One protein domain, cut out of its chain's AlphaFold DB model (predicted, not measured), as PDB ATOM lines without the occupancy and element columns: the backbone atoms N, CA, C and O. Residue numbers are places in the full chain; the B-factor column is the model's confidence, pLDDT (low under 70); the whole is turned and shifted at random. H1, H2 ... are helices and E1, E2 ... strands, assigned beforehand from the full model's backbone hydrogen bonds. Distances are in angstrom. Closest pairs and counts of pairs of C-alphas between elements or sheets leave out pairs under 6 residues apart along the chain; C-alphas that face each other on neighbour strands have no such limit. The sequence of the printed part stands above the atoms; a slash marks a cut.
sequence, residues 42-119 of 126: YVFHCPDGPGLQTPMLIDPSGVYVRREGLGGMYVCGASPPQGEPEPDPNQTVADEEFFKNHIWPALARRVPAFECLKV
ATOM      1  N   TYR A  42     576.217 354.949 386.047       92.06
ATOM      2  CA  TYR A  42     574.895 355.307 386.530       92.06
ATOM      3  C   TYR A  42     574.972 356.641 387.247       92.06
ATOM      4  O   TYR A  42     575.885 356.877 388.044       92.06
ATOM      5  N   VAL A  43     573.990 357.495 386.989       92.19
ATOM      6  CA  VAL A  43     573.840 358.781 387.661       92.19
ATOM      7  C   VAL A  43     572.611 358.728 388.548       92.19
ATOM      8  O   VAL A  43     571.556 358.259 388.124       92.19
ATOM      9  N   PHE A  44     572.745 359.218 389.776       91.81
ATOM     10  CA  PHE A  44     571.631 359.312 390.707       91.81
ATOM     11  C   PHE A  44     571.672 360.603 391.521       91.81
ATOM     12  O   PHE A  44     572.723 361.222 391.699       91.81
ATOM     13  N   HIS A  45     570.508 360.990 392.036       92.44
ATOM     14  CA  HIS A  45     570.326 362.153 392.896       92.44
ATOM     15  C   HIS A  45     570.072 361.704 394.339       92.44
ATOM     16  O   HIS A  45     569.197 360.878 394.591       92.44
ATOM     17  N   CYS A  46     570.833 362.245 395.288       93.00
ATOM     18  CA  CYS A  46     570.667 362.006 396.719       93.00
ATOM     19  C   CYS A  46     570.966 363.312 397.488       93.00
ATOM     20  O   CYS A  46     572.120 363.557 397.862       93.00
ATOM     21  N   PRO A  47     569.951 364.176 397.700       89.62
ATOM     22  CA  PRO A  47     570.098 365.456 398.404       89.62
ATOM     23  C   PRO A  47     570.681 365.319 399.810       89.62
ATOM     24  O   PRO A  47     571.536 366.110 400.199       89.62
ATOM     25  N   ASP A  48     570.250 364.282 400.528       91.56
ATOM     26  CA  ASP A  48     570.673 363.981 401.899       91.56
ATOM     27  C   ASP A  48     571.962 363.136 401.946       91.56
ATOM     28  O   ASP A  48     572.369 362.643 403.000       91.56
ATOM     29  N   GLY A  49     572.598 362.930 400.791       92.88
ATOM     30  CA  GLY A  49     573.843 362.188 400.665       92.88
ATOM     31  C   GLY A  49     575.069 362.969 401.162       92.88
ATOM     32  O   GLY A  49     574.984 364.142 401.533       92.88
ATOM     33  N   PRO A  50     576.249 362.331 401.152       94.19
ATOM     34  CA  PRO A  50     577.505 362.952 401.562       94.19
ATOM     35  C   PRO A  50     577.814 364.311 400.887       94.19
ATOM     36  O   PRO A  50     577.660 364.510 399.684       94.19
ATOM     37  N   GLY A  51     578.295 365.277 401.676       92.19
ATOM     38  CA  GLY A  51     578.496 366.662 401.226       92.19
ATOM     39  C   GLY A  51     579.634 366.880 400.212       92.19
ATOM     40  O   GLY A  51     580.189 365.958 399.621       92.19
ATOM     41  N   LEU A  52     580.032 368.140 400.018       91.50
ATOM     42  CA  LEU A  52     581.039 368.536 399.016       91.50
ATOM     43  C   LEU A  52     582.411 367.865 399.178       91.50
ATOM     44  O   LEU A  52     583.110 367.685 398.189       91.50
ATOM     45  N   GLN A  53     582.768 367.465 400.399       92.44
ATOM     46  CA  GLN A  53     584.048 366.821 400.712       92.44
ATOM     47  C   GLN A  53     584.033 365.301 400.513       92.44
ATOM     48  O   GLN A  53     584.897 364.592 401.026       92.44
ATOM     49  N   THR A  54     583.034 364.781 399.801       93.75
ATOM     50  CA  THR A  54     582.943 363.352 399.505       93.75
ATOM     51  C   THR A  54     584.070 362.951 398.559       93.75
ATOM     52  O   THR A  54     584.124 363.470 397.441       93.75
ATOM     53  N   PRO A  55     584.963 362.034 398.964       94.50
ATOM     54  CA  PRO A  55     586.012 361.557 398.080       94.50
ATOM     55  C   PRO A  55     585.416 360.697 396.962       94.50
ATOM     56  O   PRO A  55     584.279 360.228 397.043       94.50
ATOM     57  N   MET A  56     586.222 360.409 395.941       96.19
ATOM     58  CA  MET A  56     585.958 359.231 395.122       96.19
ATOM     59  C   MET A  56     586.101 357.995 396.014       96.19
ATOM     60  O   MET A  56     587.174 357.722 396.552       96.19
ATOM     61  N   LEU A  57     585.002 357.277 396.199       96.12
ATOM     62  CA  LEU A  57     584.934 356.082 397.021       96.12
ATOM     63  C   LEU A  57     584.952 354.858 396.108       96.12
ATOM     64  O   LEU A  57     584.203 354.808 395.137       96.12
ATOM     65  N   ILE A  58     585.775 353.870 396.450       97.00
ATOM     66  CA  ILE A  58     585.824 352.561 395.794       97.00
ATOM     67  C   ILE A  58     585.618 351.505 396.889       97.00
ATOM     68  O   ILE A  58     586.386 351.451 397.852       97.00
ATOM     69  N   ASP A  59     584.550 350.716 396.787       95.19
ATOM     70  CA  ASP A  59     584.276 349.572 397.664       95.19
ATOM     71  C   ASP A  59     585.164 348.379 397.265       95.19
ATOM     72  O   ASP A  59     585.486 348.232 396.084       95.19
ATOM     73  N   PRO A  60     585.548 347.489 398.201       92.69
ATOM     74  CA  PRO A  60     586.258 346.256 397.861       92.69
ATOM     75  C   PRO A  60     585.551 345.356 396.835       92.69
ATOM     76  O   PRO A  60     586.216 344.528 396.222       92.69
ATOM     77  N   SER A  61     584.237 345.508 396.618       91.31
ATOM     78  CA  SER A  61     583.517 344.844 395.525       91.31
ATOM     79  C   SER A  61     583.891 345.350 394.126       91.31
ATOM     80  O   SER A  61     583.523 344.719 393.142       91.31
ATOM     81  N   GLY A  62     584.591 346.486 394.019       92.88
ATOM     82  CA  GLY A  62     584.886 347.177 392.761       92.88
ATOM     83  C   GLY A  62     583.862 348.254 392.385       92.88
ATOM     84  O   GLY A  62     584.080 348.991 391.421       92.88
ATOM     85  N   VAL A  63     582.775 348.393 393.152       95.81
ATOM     86  CA  VAL A  63     581.794 349.468 392.969       95.81
ATOM     87  C   VAL A  63     582.403 350.798 393.396       95.81
ATOM     88  O   VAL A  63     582.887 350.935 394.521       95.81
ATOM     89  N   TYR A  64     582.347 351.798 392.520       97.00
ATOM     90  CA  TYR A  64     582.776 353.156 392.837       97.00
ATOM     91  C   TYR A  64     581.598 354.121 392.901       97.00
ATOM     92  O   TYR A  64     580.578 353.929 392.242       97.00
ATOM     93  N   VAL A  65     581.767 355.203 393.655       97.06
ATOM     94  CA  VAL A  65     580.880 356.366 393.623       97.06
ATOM     95  C   VAL A  65     581.692 357.638 393.795       97.06
ATOM     96  O   VAL A  65     582.640 357.703 394.582       97.06
ATOM     97  N   ARG A  66     581.315 358.675 393.059       96.50
ATOM     98  CA  ARG A  66     581.833 360.028 393.234       96.50
ATOM     99  C   ARG A  66     580.699 361.028 393.127       96.50
ATOM    100  O   ARG A  66     579.721 360.800 392.421       96.50
ATOM    101  N   ARG A  67     580.855 362.154 393.805       95.12
ATOM    102  CA  ARG A  67     579.939 363.282 393.667       95.12
ATOM    103  C   ARG A  67     580.120 363.957 392.301       95.12
ATOM    104  O   ARG A  67     581.221 363.963 391.748       95.12
ATOM    105  N   GLU A  68     579.039 364.521 391.779       94.31
ATOM    106  CA  GLU A  68     578.979 365.258 390.514       94.31
ATOM    107  C   GLU A  68     578.275 366.608 390.734       94.31
ATOM    108  O   GLU A  68     577.188 366.678 391.309       94.31
ATOM    109  N   GLY A  69     578.898 367.708 390.304       90.19
ATOM    110  CA  GLY A  69     578.334 369.057 390.453       90.19
ATOM    111  C   GLY A  69     578.107 369.495 391.906       90.19
ATOM    112  O   GLY A  69     578.824 369.071 392.801       90.19
ATOM    113  N   LEU A  70     577.131 370.379 392.160       89.12
ATOM    114  CA  LEU A  70     576.774 370.883 393.503       89.12
ATOM    115  C   LEU A  70     575.385 370.429 393.985       89.12
ATOM    116  O   LEU A  70     575.102 370.546 395.174       89.12
ATOM    117  N   GLY A  71     574.553 369.882 393.101       87.88
ATOM    118  CA  GLY A  71     573.137 369.597 393.353       87.88
ATOM    119  C   GLY A  71     572.841 368.201 393.896       87.88
ATOM    120  O   GLY A  71     571.851 367.620 393.491       87.88
ATOM    121  N   GLY A  72     573.711 367.621 394.729       90.38
ATOM    122  CA  GLY A  72     573.468 366.287 395.305       90.38
ATOM    123  C   GLY A  72     573.438 365.148 394.276       90.38
ATOM    124  O   GLY A  72     572.801 364.126 394.520       90.38
ATOM    125  N   MET A  73     574.095 365.319 393.125       93.50
ATOM    126  CA  MET A  73     574.224 364.281 392.102       93.50
ATOM    127  C   MET A  73     575.472 363.434 392.349       93.50
ATOM    128  O   MET A  73     576.491 363.926 392.844       93.50
ATOM    129  N   TYR A  74     575.404 362.164 391.966       95.12
ATOM    130  CA  TYR A  74     576.504 361.216 392.069       95.12
ATOM    131  C   TYR A  74     576.583 360.359 390.817       95.12
ATOM    132  O   TYR A  74     575.571 360.063 390.182       95.12
ATOM    133  N   VAL A  75     577.800 359.938 390.501       95.56
ATOM    134  CA  VAL A  75     578.115 358.989 389.439       95.56
ATOM    135  C   VAL A  75     578.683 357.739 390.092       95.56
ATOM    136  O   VAL A  75     579.578 357.834 390.934       95.56
ATOM    137  N   CYS A  76     578.188 356.575 389.696       96.12
ATOM    138  CA  CYS A  76     578.678 355.286 390.161       96.12
ATOM    139  C   CYS A  76     578.773 354.276 389.022       96.12
ATOM    140  O   CYS A  76     578.242 354.485 387.933       96.12
ATOM    141  N   GLY A  77     579.465 353.176 389.277       94.94
ATOM    142  CA  GLY A  77     579.649 352.105 388.313       94.94
ATOM    143  C   GLY A  77     580.494 350.989 388.903       94.94
ATOM    144  O   GLY A  77     581.021 351.105 390.011       94.94
ATOM    145  N   ALA A  78     580.638 349.913 388.144       93.25
ATOM    146  CA  ALA A  78     581.546 348.820 388.451       93.25
ATOM    147  C   ALA A  78     581.978 348.141 387.148       93.25
ATOM    148  O   ALA A  78     581.298 348.249 386.125       93.25
ATOM    149  N   SER A  79     583.117 347.454 387.189       90.44
ATOM    150  CA  SER A  79     583.424 346.456 386.161       90.44
ATOM    151  C   SER A  79     582.636 345.176 386.457       90.44
ATOM    152  O   SER A  79     582.315 344.943 387.625       90.44
ATOM    153  N   PRO A  80     582.342 344.343 385.443       87.00
ATOM    154  CA  PRO A  80     581.798 343.013 385.682       87.00
ATOM    155  C   PRO A  80     582.661 342.230 386.691       87.00
ATOM    156  O   PRO A  80     583.888 342.400 386.697       87.00
ATOM    157  N   PRO A  81     582.055 341.386 387.546       84.38
ATOM    158  CA  PRO A  81     582.790 340.539 388.473       84.38
ATOM    159  C   PRO A  81     583.816 339.657 387.759       84.38
ATOM    160  O   PRO A  81     583.637 339.235 386.616       84.38
ATOM    161  N   GLN A  82     584.910 339.344 388.452       84.75
ATOM    162  CA  GLN A  82     585.945 338.485 387.889       84.75
ATOM    163  C   GLN A  82     585.370 337.108 387.522       84.75
ATOM    164  O   GLN A  82     584.765 336.439 388.356       84.75
ATOM    165  N   GLY A  83     585.624 336.665 386.290       85.94
ATOM    166  CA  GLY A  83     585.159 335.374 385.781       85.94
ATOM    167  C   GLY A  83     583.779 335.416 385.124       85.94
ATOM    168  O   GLY A  83     583.391 334.426 384.507       85.94
ATOM    169  N   GLU A  84     583.070 336.543 385.195       86.81
ATOM    170  CA  GLU A  84     581.871 336.764 384.391       86.81
ATOM    171  C   GLU A  84     582.233 337.192 382.960       86.81
ATOM    172  O   GLU A  84     583.293 337.791 382.735       86.81
ATOM    173  N   PRO A  85     581.391 336.853 381.966       88.62
ATOM    174  CA  PRO A  85     581.609 337.284 380.596       88.62
ATOM    175  C   PRO A  85     581.543 338.807 380.499       88.62
ATOM    176  O   PRO A  85     580.718 339.471 381.125       88.62
ATOM    177  N   GLU A  86     582.415 339.358 379.669       90.06
ATOM    178  CA  GLU A  86     582.416 340.784 379.373       90.06
ATOM    179  C   GLU A  86     581.183 341.141 378.524       90.06
ATOM    180  O   GLU A  86     580.871 340.407 377.580       90.06
ATOM    181  N   PRO A  87     580.469 342.234 378.847       89.50
ATOM    182  CA  PRO A  87     579.274 342.635 378.116       89.50
ATOM    183  C   PRO A  87     579.600 343.014 376.669       89.50
ATOM    184  O   PRO A  87     580.724 343.422 376.356       89.50
ATOM    185  N   ASP A  88     578.598 342.904 375.791       90.25
ATOM    186  CA  ASP A  88     578.739 343.280 374.383       90.25
ATOM    187  C   ASP A  88     579.123 344.768 374.284       90.25
ATOM    188  O   ASP A  88     578.364 345.627 374.743       90.25
ATOM    189  N   PRO A  89     580.273 345.112 373.676       89.00
ATOM    190  CA  PRO A  89     580.690 346.500 373.514       89.00
ATOM    191  C   PRO A  89     579.729 347.350 372.668       89.00
ATOM    192  O   PRO A  89     579.834 348.574 372.700       89.00
ATOM    193  N   ASN A  90     578.804 346.736 371.925       87.88
ATOM    194  CA  ASN A  90     577.788 347.431 371.131       87.88
ATOM    195  C   ASN A  90     576.491 347.708 371.906       87.88
ATOM    196  O   ASN A  90     575.579 348.334 371.364       87.88
ATOM    197  N   GLN A  91     576.379 347.248 373.155       84.94
ATOM    198  CA  GLN A  91     575.218 347.533 373.986       84.94
ATOM    199  C   GLN A  91     575.182 349.021 374.367       84.94
ATOM    200  O   GLN A  91     576.145 349.575 374.892       84.94
ATOM    201  N   THR A  92     574.041 349.667 374.118       76.25
ATOM    202  CA  THR A  92     573.850 351.115 374.322       76.25
ATOM    203  C   THR A  92     573.019 351.461 375.553       76.25
ATOM    204  O   THR A  92     572.988 352.616 375.967       76.25
ATOM    205  N   VAL A  93     572.336 350.478 376.142       79.19
ATOM    206  CA  VAL A  93     571.485 350.674 377.320       79.19
ATOM    207  C   VAL A  93     572.180 350.101 378.544       79.19
ATOM    208  O   VAL A  93     572.677 348.974 378.514       79.19
ATOM    209  N   ALA A  94     572.225 350.883 379.619       80.06
ATOM    210  CA  ALA A  94     572.807 350.437 380.874       80.06
ATOM    211  C   ALA A  94     571.966 349.328 381.522       80.06
ATOM    212  O   ALA A  94     570.739 349.325 381.445       80.06
ATOM    213  N   ASP A  95     572.646 348.397 382.182       88.06
ATOM    214  CA  ASP A  95     572.019 347.219 382.770       88.06
ATOM    215  C   ASP A  95     571.366 347.550 384.125       88.06
ATOM    216  O   ASP A  95     572.043 347.853 385.115       88.06
ATOM    217  N   GLU A  96     570.035 347.519 384.182       88.19
ATOM    218  CA  GLU A  96     569.290 347.773 385.418       88.19
ATOM    219  C   GLU A  96     569.474 346.685 386.476       88.19
ATOM    220  O   GLU A  96     569.456 346.981 387.675       88.19
ATOM    221  N   GLU A  97     569.598 345.427 386.059       89.62
ATOM    222  CA  GLU A  97     569.745 344.303 386.977       89.62
ATOM    223  C   GLU A  97     571.127 344.328 387.615       89.62
ATOM    224  O   GLU A  97     571.237 344.155 388.829       89.62
ATOM    225  N   PHE A  98     572.162 344.656 386.840       90.75
ATOM    226  CA  PHE A  98     573.501 344.883 387.371       90.75
ATOM    227  C   PHE A  98     573.499 345.984 388.435       90.75
ATOM    228  O   PHE A  98     574.074 345.822 389.515       90.75
ATOM    229  N   PHE A  99     572.777 347.083 388.200       92.44
ATOM    230  CA  PHE A  99     572.648 348.123 389.216       92.44
ATOM    231  C   PHE A  99     571.960 347.608 390.485       92.44
ATOM    232  O   PHE A  99     572.496 347.765 391.584       92.44
ATOM    233  N   LYS A 100     570.781 346.991 390.343       92.31
ATOM    234  CA  LYS A 100     569.946 346.535 391.468       92.31
ATOM    235  C   LYS A 100     570.623 345.433 392.284       92.31
ATOM    236  O   LYS A 100     570.519 345.438 393.506       92.31
ATOM    237  N   ASN A 101     571.319 344.510 391.628       91.88
ATOM    238  CA  ASN A 101     571.860 343.314 392.268       91.88
ATOM    239  C   ASN A 101     573.316 343.480 392.725       91.88
ATOM    240  O   ASN A 101     573.716 342.830 393.689       91.88
ATOM    241  N   HIS A 102     574.104 344.345 392.073       91.88
ATOM    242  CA  HIS A 102     575.534 344.498 392.360       91.88
ATOM    243  C   HIS A 102     575.896 345.879 392.925       91.88
ATOM    244  O   HIS A 102     576.520 345.972 393.985       91.88
ATOM    245  N   ILE A 103     575.488 346.966 392.260       94.31
ATOM    246  CA  ILE A 103     575.914 348.325 392.635       94.31
ATOM    247  C   ILE A 103     575.181 348.836 393.875       94.31
ATOM    248  O   ILE A 103     575.817 349.216 394.860       94.31
ATOM    249  N   TRP A 104     573.848 348.859 393.840       94.88
ATOM    250  CA  TRP A 104     573.038 349.442 394.908       94.88
ATOM    251  C   TRP A 104     573.310 348.803 396.282       94.88
ATOM    252  O   TRP A 104     573.576 349.563 397.218       94.88
ATOM    253  N   PRO A 105     573.347 347.461 396.435       94.88
ATOM    254  CA  PRO A 105     573.602 346.843 397.735       94.88
ATOM    255  C   PRO A 105     574.964 347.231 398.326       94.88
ATOM    256  O   PRO A 105     575.075 347.463 399.531       94.88
ATOM    257  N   ALA A 106     576.001 347.348 397.487       95.69
ATOM    258  CA  ALA A 106     577.328 347.768 397.927       95.69
ATOM    259  C   ALA A 106     577.325 349.227 398.411       95.69
ATOM    260  O   ALA A 106     577.845 349.524 399.492       95.69
ATOM    261  N   LEU A 107     576.691 350.122 397.648       96.00
ATOM    262  CA  LEU A 107     576.602 351.545 397.976       96.00
ATOM    263  C   LEU A 107     575.763 351.808 399.225       96.00
ATOM    264  O   LEU A 107     576.233 352.512 400.115       96.00
ATOM    265  N   ALA A 108     574.570 351.223 399.324       95.12
ATOM    266  CA  ALA A 108     573.677 351.410 400.464       95.12
ATOM    267  C   ALA A 108     574.300 350.901 401.773       95.12
ATOM    268  O   ALA A 108     574.216 351.558 402.810       95.12
ATOM    269  N   ARG A 109     575.027 349.777 401.717       95.75
ATOM    270  CA  ARG A 109     575.796 349.261 402.859       95.75
ATOM    271  C   ARG A 109     576.908 350.220 403.291       95.75
ATOM    272  O   ARG A 109     577.176 350.353 404.483       95.75
ATOM    273  N   ARG A 110     577.603 350.845 402.335       95.31
ATOM    274  CA  ARG A 110     578.768 351.704 402.605       95.31
ATOM    275  C   ARG A 110     578.372 353.120 403.022       95.31
ATOM    276  O   ARG A 110     579.056 353.721 403.846       95.31
ATOM    277  N   VAL A 111     577.283 353.633 402.461       95.31
ATOM    278  CA  VAL A 111     576.734 354.968 402.695       95.31
ATOM    279  C   VAL A 111     575.217 354.822 402.868       95.31
ATOM    280  O   VAL A 111     574.488 354.833 401.879       95.31
ATOM    281  N   PRO A 112     574.714 354.718 404.112       94.38
ATOM    282  CA  PRO A 112     573.297 354.449 404.378       94.38
ATOM    283  C   PRO A 112     572.308 355.446 403.753       94.38
ATOM    284  O   PRO A 112     571.178 355.077 403.446       94.38
ATOM    285  N   ALA A 113     572.728 356.691 403.499       93.75
ATOM    286  CA  ALA A 113     571.915 357.679 402.778       93.75
ATOM    287  C   ALA A 113     571.532 357.225 401.352       93.75
ATOM    288  O   ALA A 113     570.513 357.653 400.819       93.75
ATOM    289  N   PHE A 114     572.307 356.321 400.743       94.56
ATOM    290  CA  PHE A 114     572.041 355.761 399.417       94.56
ATOM    291  C   PHE A 114     571.008 354.618 399.420       94.56
ATOM    292  O   PHE A 114     570.730 354.042 398.370       94.56
ATOM    293  N   GLU A 115     570.362 354.310 400.549       91.56
ATOM    294  CA  GLU A 115     569.204 353.400 400.558       91.56
ATOM    295  C   GLU A 115     568.053 353.937 399.680       91.56
ATOM    296  O   GLU A 115     567.307 353.158 399.087       91.56
ATOM    297  N   CYS A 116     567.958 355.264 399.497       83.00
ATOM    298  CA  CYS A 116     566.955 355.904 398.637       83.00
ATOM    299  C   CYS A 116     567.012 355.442 397.169       83.00
ATOM    300  O   CYS A 116     566.020 355.541 396.451       83.00
ATOM    301  N   LEU A 117     568.146 354.888 396.726       80.44
ATOM    302  CA  LEU A 117     568.341 354.395 395.359       80.44
ATOM    303  C   LEU A 117     567.518 353.139 395.047       80.44
ATOM    304  O   LEU A 117     567.302 352.826 393.877       80.44
ATOM    305  N   LYS A 118     567.012 352.448 396.078       72.75
ATOM    306  CA  LYS A 118     566.148 351.270 395.943       72.75
ATOM    307  C   LYS A 118     564.856 351.566 395.177       72.75
ATOM    308  O   LYS A 118     564.295 350.669 394.552       72.75
ATOM    309  N   VAL A 119     564.378 352.813 395.246       54.59
ATOM    310  CA  VAL A 119     563.051 353.234 394.774       54.59
ATOM    311  C   VAL A 119     563.159 354.312 393.684       54.59
ATOM    312  O   VAL A 119     562.439 355.296 393.705       54.59
TER     313      VAL A 119
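What this domain is: This is residues 42 to 119 of the 126 residues of the protein "DAO domain-containing protein" of Helobdella robusta (UniProt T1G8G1). A small three-stranded sheet has helix H1 packed on it, and the short H2 folds back along H1; residues 88 to 93 stick out. The printed part has 78 residues, in the order E1, E2, E3, H1, H2; the sheet E1 - E3 - E2 is antiparallel. Its class is mixed, helices and strands, with under half in named elements; it is compact, radius of gyration of the C-alphas 12.9 A, spans 36 by 25 by 23 A.

How they stand to each other: E1, residues 42 to 45, is the antiparallel neighbour of E3, residues 73 to 77; N 42 and O 76, 2.8 A apart, are within hydrogen-bond range. E2, residues 64 to 68, forms a hairpin with E3; N 68 and O 73, 2.8 A apart, are within range. H1, residues 96 to 110, is on one face of the sheet, making two layers, helix and sheet; the closest C-alphas of H1 and E3, Gly 77 and Ile 103, are 6.8 A apart. H2, residues 112 to 119, only grazes the sheet. H1 and H2 touch as a helical hairpin, closest C-alphas Ala 108 and Phe 114 at 4.8 A, opposite ways at a shallow tilt of 22 degrees. O i to N i+4 pairs are within range in 8 of 11 for H1 and 0 of 4 for H2, which has 4 of 5 O i to N i+3 pairs.

Where its parts are: E1 begins at C-alpha 42 (574.895, 355.307, 386.530); H1 measures 20.0 A, and H2 ends at C-alpha 119 (563.051, 353.234, 394.774).

The domain as a whole: The printed part has no cut; the links E1 to E2 and E3 to H1 are long, and residue 119 has pLDDT under 70.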